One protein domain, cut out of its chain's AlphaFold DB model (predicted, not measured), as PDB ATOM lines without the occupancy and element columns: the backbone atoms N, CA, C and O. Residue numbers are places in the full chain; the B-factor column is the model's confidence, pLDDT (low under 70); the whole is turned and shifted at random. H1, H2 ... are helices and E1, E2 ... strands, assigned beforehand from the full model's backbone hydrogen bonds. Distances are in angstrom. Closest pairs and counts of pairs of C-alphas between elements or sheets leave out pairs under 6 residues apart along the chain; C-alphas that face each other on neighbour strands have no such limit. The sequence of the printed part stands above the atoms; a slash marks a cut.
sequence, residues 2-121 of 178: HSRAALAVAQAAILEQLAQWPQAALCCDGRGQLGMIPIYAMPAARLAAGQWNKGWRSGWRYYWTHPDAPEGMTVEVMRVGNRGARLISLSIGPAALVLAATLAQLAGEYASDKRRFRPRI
ATOM      1  N   HIS A   2     -40.788  40.481  43.005       60.66
ATOM      2  CA  HIS A   2     -40.800  41.545  41.997       60.66
ATOM      3  C   HIS A   2     -39.741  42.608  42.334       60.66
ATOM      4  O   HIS A   2     -39.496  42.866  43.512       60.66
ATOM      5  N   SER A   3     -39.118  43.238  41.334       78.69
ATOM      6  CA  SER A   3     -38.354  44.470  41.574       78.69
ATOM      7  C   SER A   3     -39.322  45.645  41.599       78.69
ATOM      8  O   SER A   3     -39.990  45.896  40.599       78.69
ATOM      9  N   ARG A   4     -39.397  46.365  42.727       88.69
ATOM     10  CA  ARG A   4     -40.265  47.548  42.871       88.69
ATOM     11  C   ARG A   4     -39.953  48.612  41.815       88.69
ATOM     12  O   ARG A   4     -40.873  49.137  41.205       88.69
ATOM     13  N   ALA A   5     -38.669  48.854  41.544       88.50
ATOM     14  CA  ALA A   5     -38.238  49.807  40.522       88.50
ATOM     15  C   ALA A   5     -38.690  49.393  39.114       88.50
ATOM     16  O   ALA A   5     -39.127  50.229  38.333       88.50
ATOM     17  N   ALA A   6     -38.626  48.097  38.792       87.38
ATOM     18  CA  ALA A   6     -39.044  47.623  37.476       87.38
ATOM     19  C   ALA A   6     -40.563  47.660  37.291       87.38
ATOM     20  O   ALA A   6     -41.034  48.026  36.219       87.38
ATOM     21  N   LEU A   7     -41.313  47.328  38.346       89.75
ATOM     22  CA  LEU A   7     -42.767  47.426  38.337       89.75
ATOM     23  C   LEU A   7     -43.217  48.878  38.150       89.75
ATOM     24  O   LEU A   7     -44.095  49.116  37.335       89.75
ATOM     25  N   ALA A   8     -42.585  49.832  38.840       90.88
ATOM     26  CA  ALA A   8     -42.910  51.251  38.704       90.88
ATOM     27  C   ALA A   8     -42.716  51.754  37.261       90.88
ATOM     28  O   ALA A   8     -43.603  52.405  36.719       90.88
ATOM     29  N   VAL A   9     -41.601  51.388  36.614       90.94
ATOM     30  CA  VAL A   9     -41.346  51.725  35.201       90.94
ATOM     31  C   VAL A   9     -42.416  51.126  34.287       90.94
ATOM     32  O   VAL A   9     -42.935  51.816  33.415       90.94
ATOM     33  N   ALA A  10     -42.759  49.851  34.485       89.00
ATOM     34  CA  ALA A  10     -43.752  49.184  33.650       89.00
ATOM     35  C   ALA A  10     -45.165  49.747  33.846       89.00
ATOM     36  O   ALA A  10     -45.868  49.966  32.867       89.00
ATOM     37  N   GLN A  11     -45.568  50.008  35.092       91.00
ATOM     38  CA  GLN A  11     -46.867  50.598  35.407       91.00
ATOM     39  C   GLN A  11     -47.002  52.000  34.827       91.00
ATOM     40  O   GLN A  11     -48.029  52.287  34.228       91.00
ATOM     41  N   ALA A  12     -45.973  52.844  34.954       90.00
ATOM     42  CA  ALA A  12     -45.986  54.178  34.363       90.00
ATOM     43  C   ALA A  12     -46.184  54.112  32.842       90.00
ATOM     44  O   ALA A  12     -47.088  54.756  32.324       90.00
ATOM     45  N   ALA A  13     -45.415  53.257  32.155       88.62
ATOM     46  CA  ALA A  13     -45.544  53.075  30.711       88.62
ATOM     47  C   ALA A  13     -46.939  52.563  30.316       88.62
ATOM     48  O   ALA A  13     -47.542  53.090  29.395       88.62
ATOM     49  N   ILE A  14     -47.480  51.563  31.017       88.88
ATOM     50  CA  ILE A  14     -48.813  51.013  30.719       88.88
ATOM     51  C   ILE A  14     -49.900  52.065  30.941       88.88
ATOM     52  O   ILE A  14     -50.760  52.234  30.086       88.88
ATOM     53  N   LEU A  15     -49.864  52.790  32.062       88.88
ATOM     54  CA  LEU A  15     -50.857  53.820  32.370       88.88
ATOM     55  C   LEU A  15     -50.841  54.959  31.346       88.88
ATOM     56  O   LEU A  15     -51.905  55.424  30.949       88.88
ATOM     57  N   GLU A  16     -49.656  55.369  30.892       88.62
ATOM     58  CA  GLU A  16     -49.506  56.375  29.837       88.62
ATOM     59  C   GLU A  16     -50.192  55.944  28.534       88.62
ATOM     60  O   GLU A  16     -50.850  56.756  27.889       88.62
ATOM     61  N   GLN A  17     -50.091  54.662  28.170       87.12
ATOM     62  CA  GLN A  17     -50.742  54.136  26.969       87.12
ATOM     63  C   GLN A  17     -52.250  53.944  27.156       87.12
ATOM     64  O   GLN A  17     -53.021  54.295  26.268       87.12
ATOM     65  N   LEU A  18     -52.692  53.465  28.325       85.56
ATOM     66  CA  LEU A  18     -54.122  53.337  28.637       85.56
ATOM     67  C   LEU A  18     -54.848  54.681  28.597       85.56
ATOM     68  O   LEU A  18     -56.006  54.730  28.197       85.56
ATOM     69  N   ALA A  19     -54.179  55.771  28.978       85.25
ATOM     70  CA  ALA A  19     -54.763  57.109  28.930       85.25
ATOM     71  C   ALA A  19     -55.167  57.547  27.509       85.25
ATOM     72  O   ALA A  19     -55.982  58.455  27.362       85.25
ATOM     73  N   GLN A  20     -54.615  56.910  26.472       84.81
ATOM     74  CA  GLN A  20     -54.914  57.211  25.071       84.81
ATOM     75  C   GLN A  20     -56.086  56.388  24.522       84.81
ATOM     76  O   GLN A  20     -56.533  56.629  23.402       84.81
ATOM     77  N   TRP A  21     -56.581  55.403  25.275       82.25
ATOM     78  CA  TRP A  21     -57.631  54.509  24.803       82.25
ATOM     79  C   TRP A  21     -59.026  55.091  25.054       82.25
ATOM     80  O   TRP A  21     -59.248  55.763  26.067       82.25
ATOM     81  N   PRO A  22     -60.001  54.823  24.165       77.31
ATOM     82  CA  PRO A  22     -61.379  55.237  24.387       77.31
ATOM     83  C   PRO A  22     -61.905  54.670  25.708       77.31
ATOM     84  O   PRO A  22     -61.812  53.468  25.945       77.31
ATOM     85  N   GLN A  23     -62.523  55.512  26.540       74.31
ATOM     86  CA  GLN A  23     -63.114  55.081  27.817       74.31
ATOM     87  C   GLN A  23     -64.113  53.933  27.629       74.31
ATOM     88  O   GLN A  23     -64.138  53.021  28.443       74.31
ATOM     89  N   ALA A  24     -64.844  53.924  26.508       69.56
ATOM     90  CA  ALA A  24     -65.748  52.843  26.112       69.56
ATOM     91  C   ALA A  24     -65.075  51.453  26.037       69.56
ATOM     92  O   ALA A  24     -65.727  50.445  26.276       69.56
ATOM     93  N   ALA A  25     -63.776  51.393  25.718       66.25
ATOM     94  CA  ALA A  25     -62.996  50.155  25.652       66.25
ATOM     95  C   ALA A  25     -62.417  49.727  27.018       66.25
ATOM     96  O   ALA A  25     -61.906  48.618  27.150       66.25
ATOM     97  N   LEU A  26     -62.466  50.613  28.021       69.00
ATOM     98  CA  LEU A  26     -61.916  50.407  29.367       69.00
ATOM     99  C   LEU A  26     -62.990  50.351  30.462       69.00
ATOM    100  O   LEU A  26     -62.673  50.040  31.605       69.00
ATOM    101  N   CYS A  27     -64.238  50.710  30.149       58.38
ATOM    102  CA  CYS A  27     -65.312  50.889  31.124       58.38
ATOM    103  C   CYS A  27     -66.092  49.610  31.449       58.38
ATOM    104  O   CYS A  27     -67.094  49.681  32.162       58.38
ATOM    105  N   CYS A  28     -65.651  48.454  30.956       56.22
ATOM    106  CA  CYS A  28     -66.151  47.180  31.452       56.22
ATOM    107  C   CYS A  28     -65.655  46.990  32.895       56.22
ATOM    108  O   CYS A  28     -64.553  47.382  33.270       56.22
ATOM    109  N   ASP A  29     -66.493  46.401  33.729       54.69
ATOM    110  CA  ASP A  29     -66.272  46.091  35.144       54.69
ATOM    111  C   ASP A  29     -65.080  45.146  35.414       54.69
ATOM    112  O   ASP A  29     -64.655  44.971  36.564       54.69
ATOM    113  N   GLY A  30     -64.473  44.588  34.364       58.22
ATOM    114  CA  GLY A  30     -63.194  43.894  34.419       58.22
ATOM    115  C   GLY A  30     -62.017  44.846  34.649       58.22
ATOM    116  O   GLY A  30     -61.777  45.780  33.900       58.22
ATOM    117  N   ARG A  31     -61.183  44.588  35.663       67.38
ATOM    118  CA  ARG A  31     -59.863  45.237  35.734       67.38
ATOM    119  C   ARG A  31     -58.900  44.488  34.822       67.38
ATOM    120  O   ARG A  31     -58.775  43.269  34.932       67.38
ATOM    121  N   GLY A  32     -58.171  45.218  33.982       76.00
ATOM    122  CA  GLY A  32     -57.075  44.634  33.214       76.00
ATOM    123  C   GLY A  32     -56.059  43.936  34.128       76.00
ATOM    124  O   GLY A  32     -55.778  44.385  35.245       76.00
ATOM    125  N   GLN A  33     -55.517  42.811  33.673       82.50
ATOM    126  CA  GLN A  33     -54.595  41.972  34.423       82.50
ATOM    127  C   GLN A  33     -53.155  42.346  34.101       82.50
ATOM    128  O   GLN A  33     -52.737  42.287  32.950       82.50
ATOM    129  N   LEU A  34     -52.371  42.676  35.130       84.75
ATOM    130  CA  LEU A  34     -50.931  42.886  35.006       84.75
ATOM    131  C   LEU A  34     -50.178  41.636  35.464       84.75
ATOM    132  O   LEU A  34     -50.139  41.323  36.654       84.75
ATOM    133  N   GLY A  35     -49.531  40.954  34.526       83.38
ATOM    134  CA  GLY A  35     -48.646  39.835  34.814       83.38
ATOM    135  C   GLY A  35     -47.173  40.168  34.601       83.38
ATOM    136  O   GLY A  35     -46.806  41.210  34.053       83.38
ATOM    137  N   MET A  36     -46.298  39.286  35.088       81.75
ATOM    138  CA  MET A  36     -44.850  39.492  35.043       81.75
ATOM    139  C   MET A  36     -44.101  38.173  34.910       81.75
ATOM    140  O   MET A  36     -44.287  37.255  35.709       81.75
ATOM    141  N   ILE A  37     -43.135  38.143  33.994       76.12
ATOM    142  CA  ILE A  37     -42.180  37.051  33.844       76.12
ATOM    143  C   ILE A  37     -40.754  37.585  34.048       76.12
ATOM    144  O   ILE A  37     -40.356  38.565  33.411       76.12
ATOM    145  N   PRO A  38     -39.949  36.984  34.945       72.75
ATOM    146  CA  PRO A  38     -38.546  37.350  35.093       72.75
ATOM    147  C   PRO A  38     -37.730  36.910  33.873       72.75
ATOM    148  O   PRO A  38     -37.868  35.788  33.389       72.75
ATOM    149  N   ILE A  39     -36.816  37.771  33.442       73.00
ATOM    150  CA  ILE A  39     -35.912  37.524  32.318       73.00
ATOM    151  C   ILE A  39     -34.528  37.215  32.858       73.00
ATOM    152  O   ILE A  39     -34.036  37.890  33.773       73.00
ATOM    153  N   TYR A  40     -33.900  36.193  32.288       67.75
ATOM    154  CA  TYR A  40     -32.565  35.763  32.671       67.75
ATOM    155  C   TYR A  40     -31.594  35.993  31.514       67.75
ATOM    156  O   TYR A  40     -31.896  35.735  30.351       67.75
ATOM    157  N   ALA A  41     -30.413  36.503  31.839       62.75
ATOM    158  CA  ALA A  41     -29.278  36.525  30.933       62.75
ATOM    159  C   ALA A  41     -28.326  35.385  31.292       62.75
ATOM    160  O   ALA A  41     -28.213  34.970  32.450       62.75
ATOM    161  N   MET A  42     -27.636  34.881  30.277       60.62
ATOM    162  CA  MET A  42     -26.650  33.824  30.416       60.62
ATOM    163  C   MET A  42     -25.528  34.040  29.403       60.62
ATOM    164  O   MET A  42     -25.804  34.487  28.289       60.62
ATOM    165  N   PRO A  43     -24.275  33.690  29.734       57.97
ATOM    166  CA  PRO A  43     -23.203  33.671  28.754       57.97
ATOM    167  C   PRO A  43     -23.470  32.592  27.700       57.97
ATOM    168  O   PRO A  43     -23.828  31.466  28.052       57.97
ATOM    169  N   ALA A  44     -23.218  32.903  26.427       53.28
ATOM    170  CA  ALA A  44     -23.408  31.964  25.318       53.28
ATOM    171  C   ALA A  44     -22.635  30.646  25.514       53.28
ATOM    172  O   ALA A  44     -23.178  29.576  25.273       53.28
ATOM    173  N   ALA A  45     -21.419  30.698  26.065       55.31
ATOM    174  CA  ALA A  45     -20.626  29.500  26.359       55.31
ATOM    175  C   ALA A  45     -21.315  28.548  27.358       55.31
ATOM    176  O   ALA A  45     -21.277  27.332  27.200       55.31
ATOM    177  N   ARG A  46     -21.995  29.087  28.383       56.25
ATOM    178  CA  ARG A  46     -22.743  28.262  29.349       56.25
ATOM    179  C   ARG A  46     -24.006  27.679  28.735       56.25
ATOM    180  O   ARG A  46     -24.377  26.556  29.065       56.25
ATOM    181  N   LEU A  47     -24.635  28.439  27.846       55.56
ATOM    182  CA  LEU A  47     -25.778  27.981  27.078       55.56
ATOM    183  C   LEU A  47     -25.403  26.790  26.187       55.56
ATOM    184  O   LEU A  47     -26.039  25.743  26.268       55.56
ATOM    185  N   ALA A  48     -24.330  26.935  25.404       51.72
ATOM    186  CA  ALA A  48     -23.804  25.899  24.518       51.72
ATOM    187  C   ALA A  48     -23.372  24.637  25.285       51.72
ATOM    188  O   ALA A  48     -23.618  23.524  24.835       51.72
ATOM    189  N   ALA A  49     -22.818  24.802  26.490       56.34
ATOM    190  CA  ALA A  49     -22.443  23.700  27.375       56.34
ATOM    191  C   ALA A  49     -23.633  23.023  28.091       56.34
ATOM    192  O   ALA A  49     -23.431  22.230  29.010       56.34
ATOM    193  N   GLY A  50     -24.878  23.375  27.754       52.53
ATOM    194  CA  GLY A  50     -26.072  22.806  28.379       52.53
ATOM    195  C   GLY A  50     -26.256  23.186  29.854       52.53
ATOM    196  O   GLY A  50     -26.996  22.527  30.584       52.53
ATOM    197  N   GLN A  51     -25.603  24.251  30.329       57.59
ATOM    198  CA  GLN A  51     -25.654  24.700  31.728       57.59
ATOM    199  C   GLN A  51     -26.794  25.702  31.959       57.59
ATOM    200  O   GLN A  51     -26.603  26.814  32.459       57.59
ATOM    201  N   TRP A  52     -28.008  25.283  31.605       52.47
ATOM    202  CA  TRP A  52     -29.211  26.119  31.554       52.47
ATOM    203  C   TRP A  52     -29.608  26.734  32.911       52.47
ATOM    204  O   TRP A  52     -30.251  27.776  32.979       52.47
ATOM    205  N   ASN A  53     -29.211  26.131  34.028       54.50
ATOM    206  CA  ASN A  53     -29.558  26.600  35.372       54.50
ATOM    207  C   ASN A  53     -28.636  27.705  35.924       54.50
ATOM    208  O   ASN A  53     -28.861  28.164  37.044       54.50
ATOM    209  N   LYS A  54     -27.617  28.146  35.168       58.38
ATOM    210  CA  LYS A  54     -26.599  29.110  35.629       58.38
ATOM    211  C   LYS A  54     -26.779  30.547  35.109       58.38
ATOM    212  O   LYS A  54     -25.810  31.309  35.091       58.38
ATOM    213  N   GLY A  55     -27.981  30.908  34.657       62.94
ATOM    214  CA  GLY A  55     -28.322  32.281  34.268       62.94
ATOM    215  C   GLY A  55     -28.565  33.191  35.476       62.94
ATOM    216  O   GLY A  55     -28.928  32.724  36.556       62.94
ATOM    217  N   TRP A  56     -28.396  34.501  35.298       68.50
ATOM    218  CA  TRP A  56     -28.749  35.511  36.301       68.50
ATOM    219  C   TRP A  56     -29.936  36.342  35.832       68.50
ATOM    220  O   TRP A  56     -30.137  36.554  34.639       68.50
ATOM    221  N   ARG A  57     -30.738  36.839  36.776       73.62
ATOM    222  CA  ARG A  57     -31.880  37.693  36.445       73.62
ATOM    223  C   ARG A  57     -31.388  39.033  35.902       73.62
ATOM    224  O   ARG A  57     -30.729  39.778  36.628       73.62
ATOM    225  N   SER A  58     -31.735  39.334  34.658       75.50
ATOM    226  CA  SER A  58     -31.335  40.549  33.942       75.50
ATOM    227  C   SER A  58     -32.478  41.544  33.758       75.50
ATOM    228  O   SER A  58     -32.223  42.715  33.484       75.50
ATOM    229  N   GLY A  59     -33.728  41.123  33.951       80.56
ATOM    230  CA  GLY A  59     -34.880  42.001  33.784       80.56
ATOM    231  C   GLY A  59     -36.213  41.320  34.056       80.56
ATOM    232  O   GLY A  59     -36.276  40.268  34.701       80.56
ATOM    233  N   TRP A  60     -37.269  41.949  33.554       83.19
ATOM    234  CA  TRP A  60     -38.659  41.538  33.683       83.19
ATOM    235  C   TRP A  60     -39.426  41.917  32.417       83.19
ATOM    236  O   TRP A  60     -39.286  43.038  31.930       83.19
ATOM    237  N   ARG A  61     -40.260  41.002  31.918       83.81
ATOM    238  CA  ARG A  61     -41.324  41.314  30.961       83.81
ATOM    239  C   ARG A  61     -42.619  41.419  31.749       83.81
ATOM    240  O   ARG A  61     -43.015  40.456  32.402       83.81
ATOM    241  N   TYR A  62     -43.250  42.574  31.696       85.56
ATOM    242  CA  TYR A  62     -44.611  42.790  32.152       85.56
ATOM    243  C   TYR A  62     -45.547  42.677  30.960       85.56
ATOM    244  O   TYR A  62     -45.170  43.006  29.834       85.56
ATOM    245  N   TYR A  63     -46.753  42.196  31.203       84.25
ATOM    246  CA  TYR A  63     -47.798  42.156  30.196       84.25
ATOM    247  C   TYR A  63     -49.113  42.584  30.822       84.25
ATOM    248  O   TYR A  63     -49.372  42.288  31.989       84.25
ATOM    249  N   TRP A  64     -49.910  43.295  30.041       88.12
ATOM    250  CA  TRP A  64     -51.236  43.732  30.416       88.12
ATOM    251  C   TRP A  64     -52.238  43.256  29.375       88.12
ATOM    252  O   TRP A  64     -52.009  43.398  28.171       88.12
ATOM    253  N   THR A  65     -53.330  42.679  29.857       83.38
ATOM    254  CA  THR A  65     -54.482  42.280  29.049       83.38
ATOM    255  C   THR A  65     -55.754  42.743  29.728       83.38
ATOM    256  O   THR A  65     -55.810  42.851  30.951       83.38
ATOM    257  N   HIS A  66     -56.795  42.975  28.949       84.69
ATOM    258  CA  HIS A  66     -58.131  43.246  29.455       84.69
ATOM    259  C   HIS A  66     -59.116  42.415  28.630       84.69
ATOM    260  O   HIS A  66     -58.938  42.353  27.414       84.69
ATOM    261  N   PRO A  67     -60.089  41.731  29.259       79.56
ATOM    262  CA  PRO A  67     -60.952  40.761  28.578       79.56
ATOM    263  C   PRO A  67     -61.697  41.369  27.386       79.56
ATOM    264  O   PRO A  67     -61.769  40.742  26.336       79.56
ATOM    265  N   ASP A  68     -62.154  42.610  27.533       77.12
ATOM    266  CA  ASP A  68     -62.948  43.300  26.510       77.12
ATOM    267  C   ASP A  68     -62.132  44.285  25.661       77.12
ATOM    268  O   ASP A  68     -62.683  44.981  24.810       77.12
ATOM    269  N   ALA A  69     -60.814  44.375  25.883       80.75
ATOM    270  CA  ALA A  69     -59.986  45.259  25.077       80.75
ATOM    271  C   ALA A  69     -59.527  44.550  23.792       80.75
ATOM    272  O   ALA A  69     -59.002  43.436  23.865       80.75
ATOM    273  N   PRO A  70     -59.620  45.208  22.621       75.69
ATOM    274  CA  PRO A  70     -59.160  44.635  21.353       75.69
ATOM    275  C   PRO A  70     -57.627  44.547  21.251       75.69
ATOM    276  O   PRO A  70     -57.083  43.947  20.323       75.69
ATOM    277  N   GLU A  71     -56.914  45.157  22.196       81.06
ATOM    278  CA  GLU A  71     -55.467  45.283  22.203       81.06
ATOM    279  C   GLU A  71     -54.888  44.886  23.563       81.06
ATOM    280  O   GLU A  71     -55.553  44.920  24.600       81.06
ATOM    281  N   GLY A  72     -53.610  44.519  23.565       83.50
ATOM    282  CA  GLY A  72     -52.851  44.237  24.776       83.50
ATOM    283  C   GLY A  72     -51.567  45.043  24.804       83.50
ATOM    284  O   GLY A  72     -51.239  45.761  23.860       83.50
ATOM    285  N   MET A  73     -50.811  44.903  25.891       83.38
ATOM    286  CA  MET A  73     -49.509  45.548  26.023       83.38
ATOM    287  C   MET A  73     -48.476  44.609  26.612       83.38
ATOM    288  O   MET A  73     -48.755  43.837  27.529       83.38
ATOM    289  N   THR A  74     -47.237  44.726  26.143       82.00
ATOM    290  CA  THR A  74     -46.089  44.119  26.816       82.00
ATOM    291  C   THR A  74     -44.995  45.152  27.019       82.00
ATOM    292  O   THR A  74     -44.686  45.928  26.120       82.00
ATOM    293  N   VAL A  75     -44.401  45.153  28.209       82.31
ATOM    294  CA  VAL A  75     -43.347  46.085  28.603       82.31
ATOM    295  C   VAL A  75     -42.147  45.304  29.085       82.31
ATOM    296  O   VAL A  75     -42.249  44.517  30.024       82.31
ATOM    297  N   GLU A  76     -40.987  45.525  28.477       84.56
ATOM    298  CA  GLU A  76     -39.745  44.943  28.957       84.56
ATOM    299  C   GLU A  76     -38.878  45.950  29.698       84.56
ATOM    300  O   GLU A  76     -38.533  47.016  29.188       84.56
ATOM    301  N   VAL A  77     -38.450  45.556  30.894       83.75
ATOM    302  CA  VAL A  77     -37.621  46.363  31.779       83.75
ATOM    303  C   VAL A  77     -36.352  45.596  32.134       83.75
ATOM    304  O   VAL A  77     -36.399  44.473  32.635       83.75
ATOM    305  N   MET A  78     -35.191  46.210  31.921       85.38
ATOM    306  CA  MET A  78     -33.905  45.666  32.356       85.38
ATOM    307  C   MET A  78     -33.569  46.150  33.760       85.38
ATOM    308  O   MET A  78     -33.846  47.290  34.125       85.38
ATOM    309  N   ARG A  79     -32.902  45.300  34.533       83.56
ATOM    310  CA  ARG A  79     -32.263  45.692  35.784       83.56
ATOM    311  C   ARG A  79     -31.013  46.531  35.499       83.56
ATOM    312  O   ARG A  79     -30.157  46.110  34.728       83.56
ATOM    313  N   VAL A  80     -30.874  47.664  36.184       86.06
ATOM    314  CA  VAL A  80     -29.671  48.509  36.151       86.06
ATOM    315  C   VAL A  80     -29.091  48.576  37.562       86.06
ATOM    316  O   VAL A  80     -29.655  49.198  38.462       86.06
ATOM    317  N   GLY A  81     -27.982  47.873  37.788       79.94
ATOM    318  CA  GLY A  81     -27.374  47.757  39.114       79.94
ATOM    319  C   GLY A  81     -28.301  47.119  40.160       79.94
ATOM    320  O   GLY A  81     -29.139  46.262  39.861       79.94
ATOM    321  N   ASN A  82     -28.143  47.518  41.425       73.44
ATOM    322  CA  ASN A  82     -28.865  46.886  42.534       73.44
ATOM    323  C   ASN A  82     -30.268  47.443  42.786       73.44
ATOM    324  O   ASN A  82     -31.104  46.710  43.308       73.44
ATOM    325  N   ARG A  83     -30.536  48.697  42.402       77.19
ATOM    326  CA  ARG A  83     -31.815  49.379  42.671       77.19
ATOM    327  C   ARG A  83     -32.455  50.027  41.442       77.19
ATOM    328  O   ARG A  83     -33.582  50.494  41.544       77.19
ATOM    329  N   GLY A  84     -31.768  50.051  40.303       85.12
ATOM    330  CA  GLY A  84     -32.258  50.686  39.086       85.12
ATOM    331  C   GLY A  84     -33.000  49.723  38.166       85.12
ATOM    332  O   GLY A  84     -32.795  48.502  38.177       85.12
ATOM    333  N   ALA A  85     -33.851  50.303  37.333       89.38
ATOM    334  CA  ALA A  85     -34.550  49.621  36.263       89.38
ATOM    335  C   ALA A  85     -34.678  50.572  35.068       89.38
ATOM    336  O   ALA A  85     -34.813  51.778  35.260       89.38
ATOM    337  N   ARG A  86     -34.611  50.042  33.846       86.56
ATOM    338  CA  ARG A  86     -34.728  50.831  32.615       86.56
ATOM    339  C   ARG A  86     -35.696  50.163  31.657       86.56
ATOM    340  O   ARG A  86     -35.540  48.972  31.384       86.56
ATOM    341  N   LEU A  87     -36.646  50.933  31.136       83.25
ATOM    342  CA  LEU A  87     -37.491  50.510  30.024       83.25
ATOM    343  C   LEU A  87     -36.608  50.174  28.820       83.25
ATOM    344  O   LEU A  87     -35.655  50.894  28.519       83.25
ATOM    345  N   ILE A  88     -36.891  49.062  28.154       82.62
ATOM    346  CA  ILE A  88     -36.171  48.667  26.943       82.62
ATOM    347  C   ILE A  88     -37.113  48.534  25.757       82.62
ATOM    348  O   ILE A  88     -36.734  48.911  24.654       82.62
ATOM    349  N   SER A  89     -38.314  48.002  25.966       78.62
ATOM    350  CA  SER A  89     -39.324  47.946  24.916       78.62
ATOM    351  C   SER A  89     -40.728  48.042  25.482       78.62
ATOM    352  O   SER A  89     -40.989  47.672  26.628       78.62
ATOM    353  N   LEU A  90     -41.618  48.524  24.627       79.44
ATOM    354  CA  LEU A  90     -43.055  48.579  24.809       79.44
ATOM    355  C   LEU A  90     -43.667  48.145  23.475       79.44
ATOM    356  O   LEU A  90     -43.258  48.625  22.421       79.44
ATOM    357  N   SER A  91     -44.609  47.213  23.528       78.06
ATOM    358  CA  SER A  91     -45.388  46.770  22.373       78.06
ATOM    359  C   SER A  91     -46.860  46.859  22.736       78.06
ATOM    360  O   SER A  91     -47.236  46.421  23.824       78.06
ATOM    361  N   ILE A  92     -47.661  47.408  21.829       78.50
ATOM    362  CA  ILE A  92     -49.094  47.674  21.998       78.50
ATOM    363  C   ILE A  92     -49.812  47.133  20.762       78.50
ATOM    364  O   ILE A  92     -49.197  47.002  19.699       78.50
ATOM    365  N   GLY A  93     -51.086  46.794  20.903       76.94
ATOM    366  CA  GLY A  93     -51.942  46.419  19.788       76.94
ATOM    367  C   GLY A  93     -52.414  44.966  19.840       76.94
ATOM    368  O   GLY A  93     -52.143  44.241  20.809       76.94
ATOM    369  N   PRO A  94     -53.085  44.494  18.777       71.00
ATOM    370  CA  PRO A  94     -53.654  43.145  18.729       71.00
ATOM    371  C   PRO A  94     -52.586  42.046  18.833       71.00
ATOM    372  O   PRO A  94     -52.758  41.052  19.534       71.00
ATOM    373  N   ALA A  95     -51.419  42.245  18.213       65.88
ATOM    374  CA  ALA A  95     -50.304  41.300  18.317       65.88
ATOM    375  C   ALA A  95     -49.755  41.197  19.754       65.88
ATOM    376  O   ALA A  95     -49.361  40.118  20.206       65.88
ATOM    377  N   ALA A  96     -49.755  42.309  20.496       67.44
ATOM    378  CA  ALA A  96     -49.338  42.325  21.892       67.44
ATOM    379  C   ALA A  96     -50.354  41.618  22.804       67.44
ATOM    380  O   ALA A  96     -49.934  41.010  23.786       67.44
ATOM    381  N   LEU A  97     -51.649  41.619  22.458       71.94
ATOM    382  CA  LEU A  97     -52.677  40.837  23.156       71.94
ATOM    383  C   LEU A  97     -52.407  39.334  23.053       71.94
ATOM    384  O   LEU A  97     -52.355  38.648  24.074       71.94
ATOM    385  N   VAL A  98     -52.155  38.837  21.838       70.00
ATOM    386  CA  VAL A  98     -51.834  37.420  21.590       70.00
ATOM    387  C   VAL A  98     -50.583  37.007  22.365       70.00
ATOM    388  O   VAL A  98     -50.570  35.979  23.052       70.00
ATOM    389  N   LEU A  99     -49.534  37.834  22.313       67.31
ATOM    390  CA  LEU A  99     -48.304  37.590  23.061       67.31
ATOM    391  C   LEU A  99     -48.556  37.587  24.575       67.31
ATOM    392  O   LEU A  99     -48.097  36.684  25.270       67.31
ATOM    393  N   ALA A 100     -49.297  38.561  25.097       67.88
ATOM    394  CA  ALA A 100     -49.596  38.673  26.518       67.88
ATOM    395  C   ALA A 100     -50.433  37.489  27.037       67.88
ATOM    396  O   ALA A 100     -50.092  36.914  28.071       67.88
ATOM    397  N   ALA A 101     -51.460  37.063  26.296       69.44
ATOM    398  CA  ALA A 101     -52.274  35.894  26.633       69.44
ATOM    399  C   ALA A 101     -51.440  34.602  26.647       69.44
ATOM    400  O   ALA A 101     -51.549  33.778  27.557       69.44
ATOM    401  N   THR A 102     -50.544  34.456  25.672       67.94
ATOM    402  CA  THR A 102     -49.602  33.335  25.599       67.94
ATOM    403  C   THR A 102     -48.645  33.330  26.792       67.94
ATOM    404  O   THR A 102     -48.447  32.304  27.441       67.94
ATOM    405  N   LEU A 103     -48.078  34.488  27.137       67.81
ATOM    406  CA  LEU A 103     -47.214  34.640  28.306       67.81
ATOM    407  C   LEU A 103     -47.965  34.343  29.613       67.81
ATOM    408  O   LEU A 103     -47.390  33.715  30.500       67.81
ATOM    409  N   ALA A 104     -49.238  34.730  29.719       66.69
ATOM    410  CA  ALA A 104     -50.081  34.432  30.873       66.69
ATOM    411  C   ALA A 104     -50.320  32.929  31.052       66.69
ATOM    412  O   ALA A 104     -50.153  32.406  32.154       66.69
ATOM    413  N   GLN A 105     -50.631  32.221  29.965       67.00
ATOM    414  CA  GLN A 105     -50.782  30.768  29.984       67.00
ATOM    415  C   GLN A 105     -49.483  30.080  30.412       67.00
ATOM    416  O   GLN A 105     -49.497  29.264  31.331       67.00
ATOM    417  N   LEU A 106     -48.349  30.447  29.802       62.03
ATOM    418  CA  LEU A 106     -47.044  29.896  30.174       62.03
ATOM    419  C   LEU A 106     -46.728  30.192  31.651       62.03
ATOM    420  O   LEU A 106     -46.247  29.329  32.381       62.03
ATOM    421  N   ALA A 107     -47.022  31.397  32.138       62.00
ATOM    422  CA  ALA A 107     -46.823  31.720  33.547       62.00
ATOM    423  C   ALA A 107     -47.651  30.807  34.475       62.00
ATOM    424  O   ALA A 107     -47.137  30.399  35.515       62.00
ATOM    425  N   GLY A 108     -48.883  30.458  34.087       60.56
ATOM    426  CA  GLY A 108     -49.762  29.542  34.819       60.56
ATOM    427  C   GLY A 108     -49.304  28.081  34.775       60.56
ATOM    428  O   GLY A 108     -49.103  27.474  35.827       60.56
ATOM    429  N   GLU A 109     -49.072  27.532  33.580       57.12
ATOM    430  CA  GLU A 109     -48.643  26.136  33.372       57.12
ATOM    431  C   GLU A 109     -47.347  25.806  34.121       57.12
ATOM    432  O   GLU A 109     -47.191  24.723  34.684       57.12
ATOM    433  N   TYR A 110     -46.415  26.761  34.162       54.50
ATOM    434  CA  TYR A 110     -45.089  26.559  34.737       54.50
ATOM    435  C   TYR A 110     -44.928  27.164  36.139       54.50
ATOM    436  O   TYR A 110     -43.822  27.140  36.686       54.50
ATOM    437  N   ALA A 111     -46.007  27.652  36.767       54.84
ATOM    438  CA  ALA A 111     -45.978  28.179  38.136       54.84
ATOM    439  C   ALA A 111     -45.494  27.135  39.168       54.84
ATOM    440  O   ALA A 111     -44.898  27.487  40.192       54.84
ATOM    441  N   SER A 112     -45.717  25.847  38.888       47.91
ATOM    442  CA  SER A 112     -45.355  24.708  39.741       47.91
ATOM    443  C   SER A 112     -43.959  24.124  39.450       47.91
ATOM    444  O   SER A 112     -43.369  23.485  40.329       47.91
ATOM    445  N   ASP A 113     -43.361  24.391  38.281       50.25
ATOM    446  CA  ASP A 113     -42.057  23.836  37.883       50.25
ATOM    447  C   ASP A 113     -40.880  24.699  38.377       50.25
ATOM    448  O   ASP A 113     -40.210  25.438  37.647       50.25
ATOM    449  N   LYS A 114     -40.587  24.571  39.676       45.09
ATOM    450  CA  LYS A 114     -39.496  25.298  40.351       45.09
ATOM    451  C   LYS A 114     -38.090  24.912  39.865       45.09
ATOM    452  O   LYS A 114     -37.136  25.638  40.162       45.09
ATOM    453  N   ARG A 115     -37.925  23.772  39.177       40.97
ATOM    454  CA  ARG A 115     -36.606  23.178  38.876       40.97
ATOM    455  C   ARG A 115     -36.181  23.339  37.415       40.97
ATOM    456  O   ARG A 115     -34.975  23.397  37.176       40.97
ATOM    457  N   ARG A 116     -37.105  23.460  36.451       41.28
ATOM    458  CA  ARG A 116     -36.761  23.410  35.012       41.28
ATOM    459  C   ARG A 116     -36.899  24.730  34.249       41.28
ATOM    460  O   ARG A 116     -36.328  24.836  33.164       41.28
ATOM    461  N   PHE A 117     -37.556  25.760  34.799       41.53
ATOM    462  CA  PHE A 117     -37.813  27.016  34.061       41.53
ATOM    463  C   PHE A 117     -36.936  28.227  34.420       41.53
ATOM    464  O   PHE A 117     -37.053  29.276  33.787       41.53
ATOM    465  N   ARG A 118     -35.964  28.088  35.336       36.59
ATOM    466  CA  ARG A 118     -34.917  29.116  35.524       36.59
ATOM    467  C   ARG A 118     -34.185  29.580  34.235       36.59
ATOM    468  O   ARG A 118     -33.629  30.672  34.305       36.59
ATOM    469  N   PRO A 119     -34.193  28.871  33.078       37.72
ATOM    470  CA  PRO A 119     -33.505  29.362  31.882       37.72
ATOM    471  C   PRO A 119     -34.329  30.092  30.806       37.72
ATOM    472  O   PRO A 119     -33.704  30.702  29.961       37.72
ATOM    473  N   ARG A 120     -35.658  29.983  30.672       43.22
ATOM    474  CA  ARG A 120     -36.230  29.933  29.294       43.22
ATOM    475  C   ARG A 120     -36.745  31.217  28.620       43.22
ATOM    476  O   ARG A 120     -37.109  31.133  27.452       43.22
ATOM    477  N   ILE A 121     -36.659  32.392  29.245       43.56
ATOM    478  CA  ILE A 121     -36.579  33.653  28.478       43.56
ATOM    479  C   ILE A 121     -35.133  34.124  28.559       43.56
ATOM    480  O   ILE A 121     -34.771  34.937  29.412       43.56
TER     481      ILE A 121
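What this domain is: This is residues 2 to 121 of the 178 residues of an uncharacterized protein of Sandarakinorhabdus cyanobacteriorum (UniProt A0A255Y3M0). A twisted sheet of four long strands makes the core, with helix H1 packed on one face and helix H4 laid across the other. The short helices H2 and H3 lie far out at opposite ends of the long axis, and residues 108 to 114 stick out. The printed part has 120 residues, with four named helices and four named strands in the order H1, H2, E1, H3, E2, E3, E4, H4. The sheet order is E1, E2, E3, E4, antiparallel throughout, and the class is mixed, helices and strands. The whole is compact, with a radius of gyration of the C-alphas of 15.7 A, yet elongated, spanning 52 by 30 by 21 A.

Where its parts are: H1 runs from residue 4, C-alpha at (-40.265, 47.548, 42.871), to residue 18, 20.7 A. H2 is residues 23 to 26. E1 is residues 33 to 41, 26.1 A, and H3 is residues 44 to 48. E2, residues 56 to 65, begins with its C-alpha at (-28.749, 35.511, 36.301) and spans 27.6 A. E3 is residues 72 to 80, 26.2 A, and E4 is residues 84 to 93, 27.9 A. H4, residues 94 to 109, spans 23.0 A and ends with its C-alpha at (-48.643, 26.136, 33.372).

How they stand to each other: E2, E3 and E4 form a meander, each strand the antiparallel neighbour of the one before; E2 and E3 are a hairpin, as are E3 and E4. N 62 and O 75 are within hydrogen-bond range at 2.8 A, and so are N 76 and O 89 at 2.8 A. E1, an edge strand, is antiparallel to E2, with N 37 and O 61 at 2.8 A. H1 and H4 are on opposite faces of the sheet, giving three layers, helices on both faces of a sheet. H1 touches E4, closest C-alphas Ala 6 and Ala 85 at 5.1 A, and E3, closest Ala 10 and Val 75 at 5.9 A. H4 is over E1, E2 and E3 at a height over the sheet of 8.2 A, across the strands at 78 degrees to E1 on the local plane. The closest C-alphas of H4 and E2 are those of Tyr 63 and Ala 100, 5.4 A. H2 and H3 are not on the sheet. Every O i to N i+4 pair is within hydrogen-bond range in H1, H3 and H4; H2 is too short for one.

The domain as a whole: The C-alphas farthest apart, of Ala 24 and Ala 49, are 52.2 A apart. The printed part has no cut, and no link is long. Residues 110 to 121 hold no named element. Mean pLDDT of the printed part is 71.8; residue 2 and residues 24 to 31, 40 to 56, 95 to 96 and 99 to 121 are under 70.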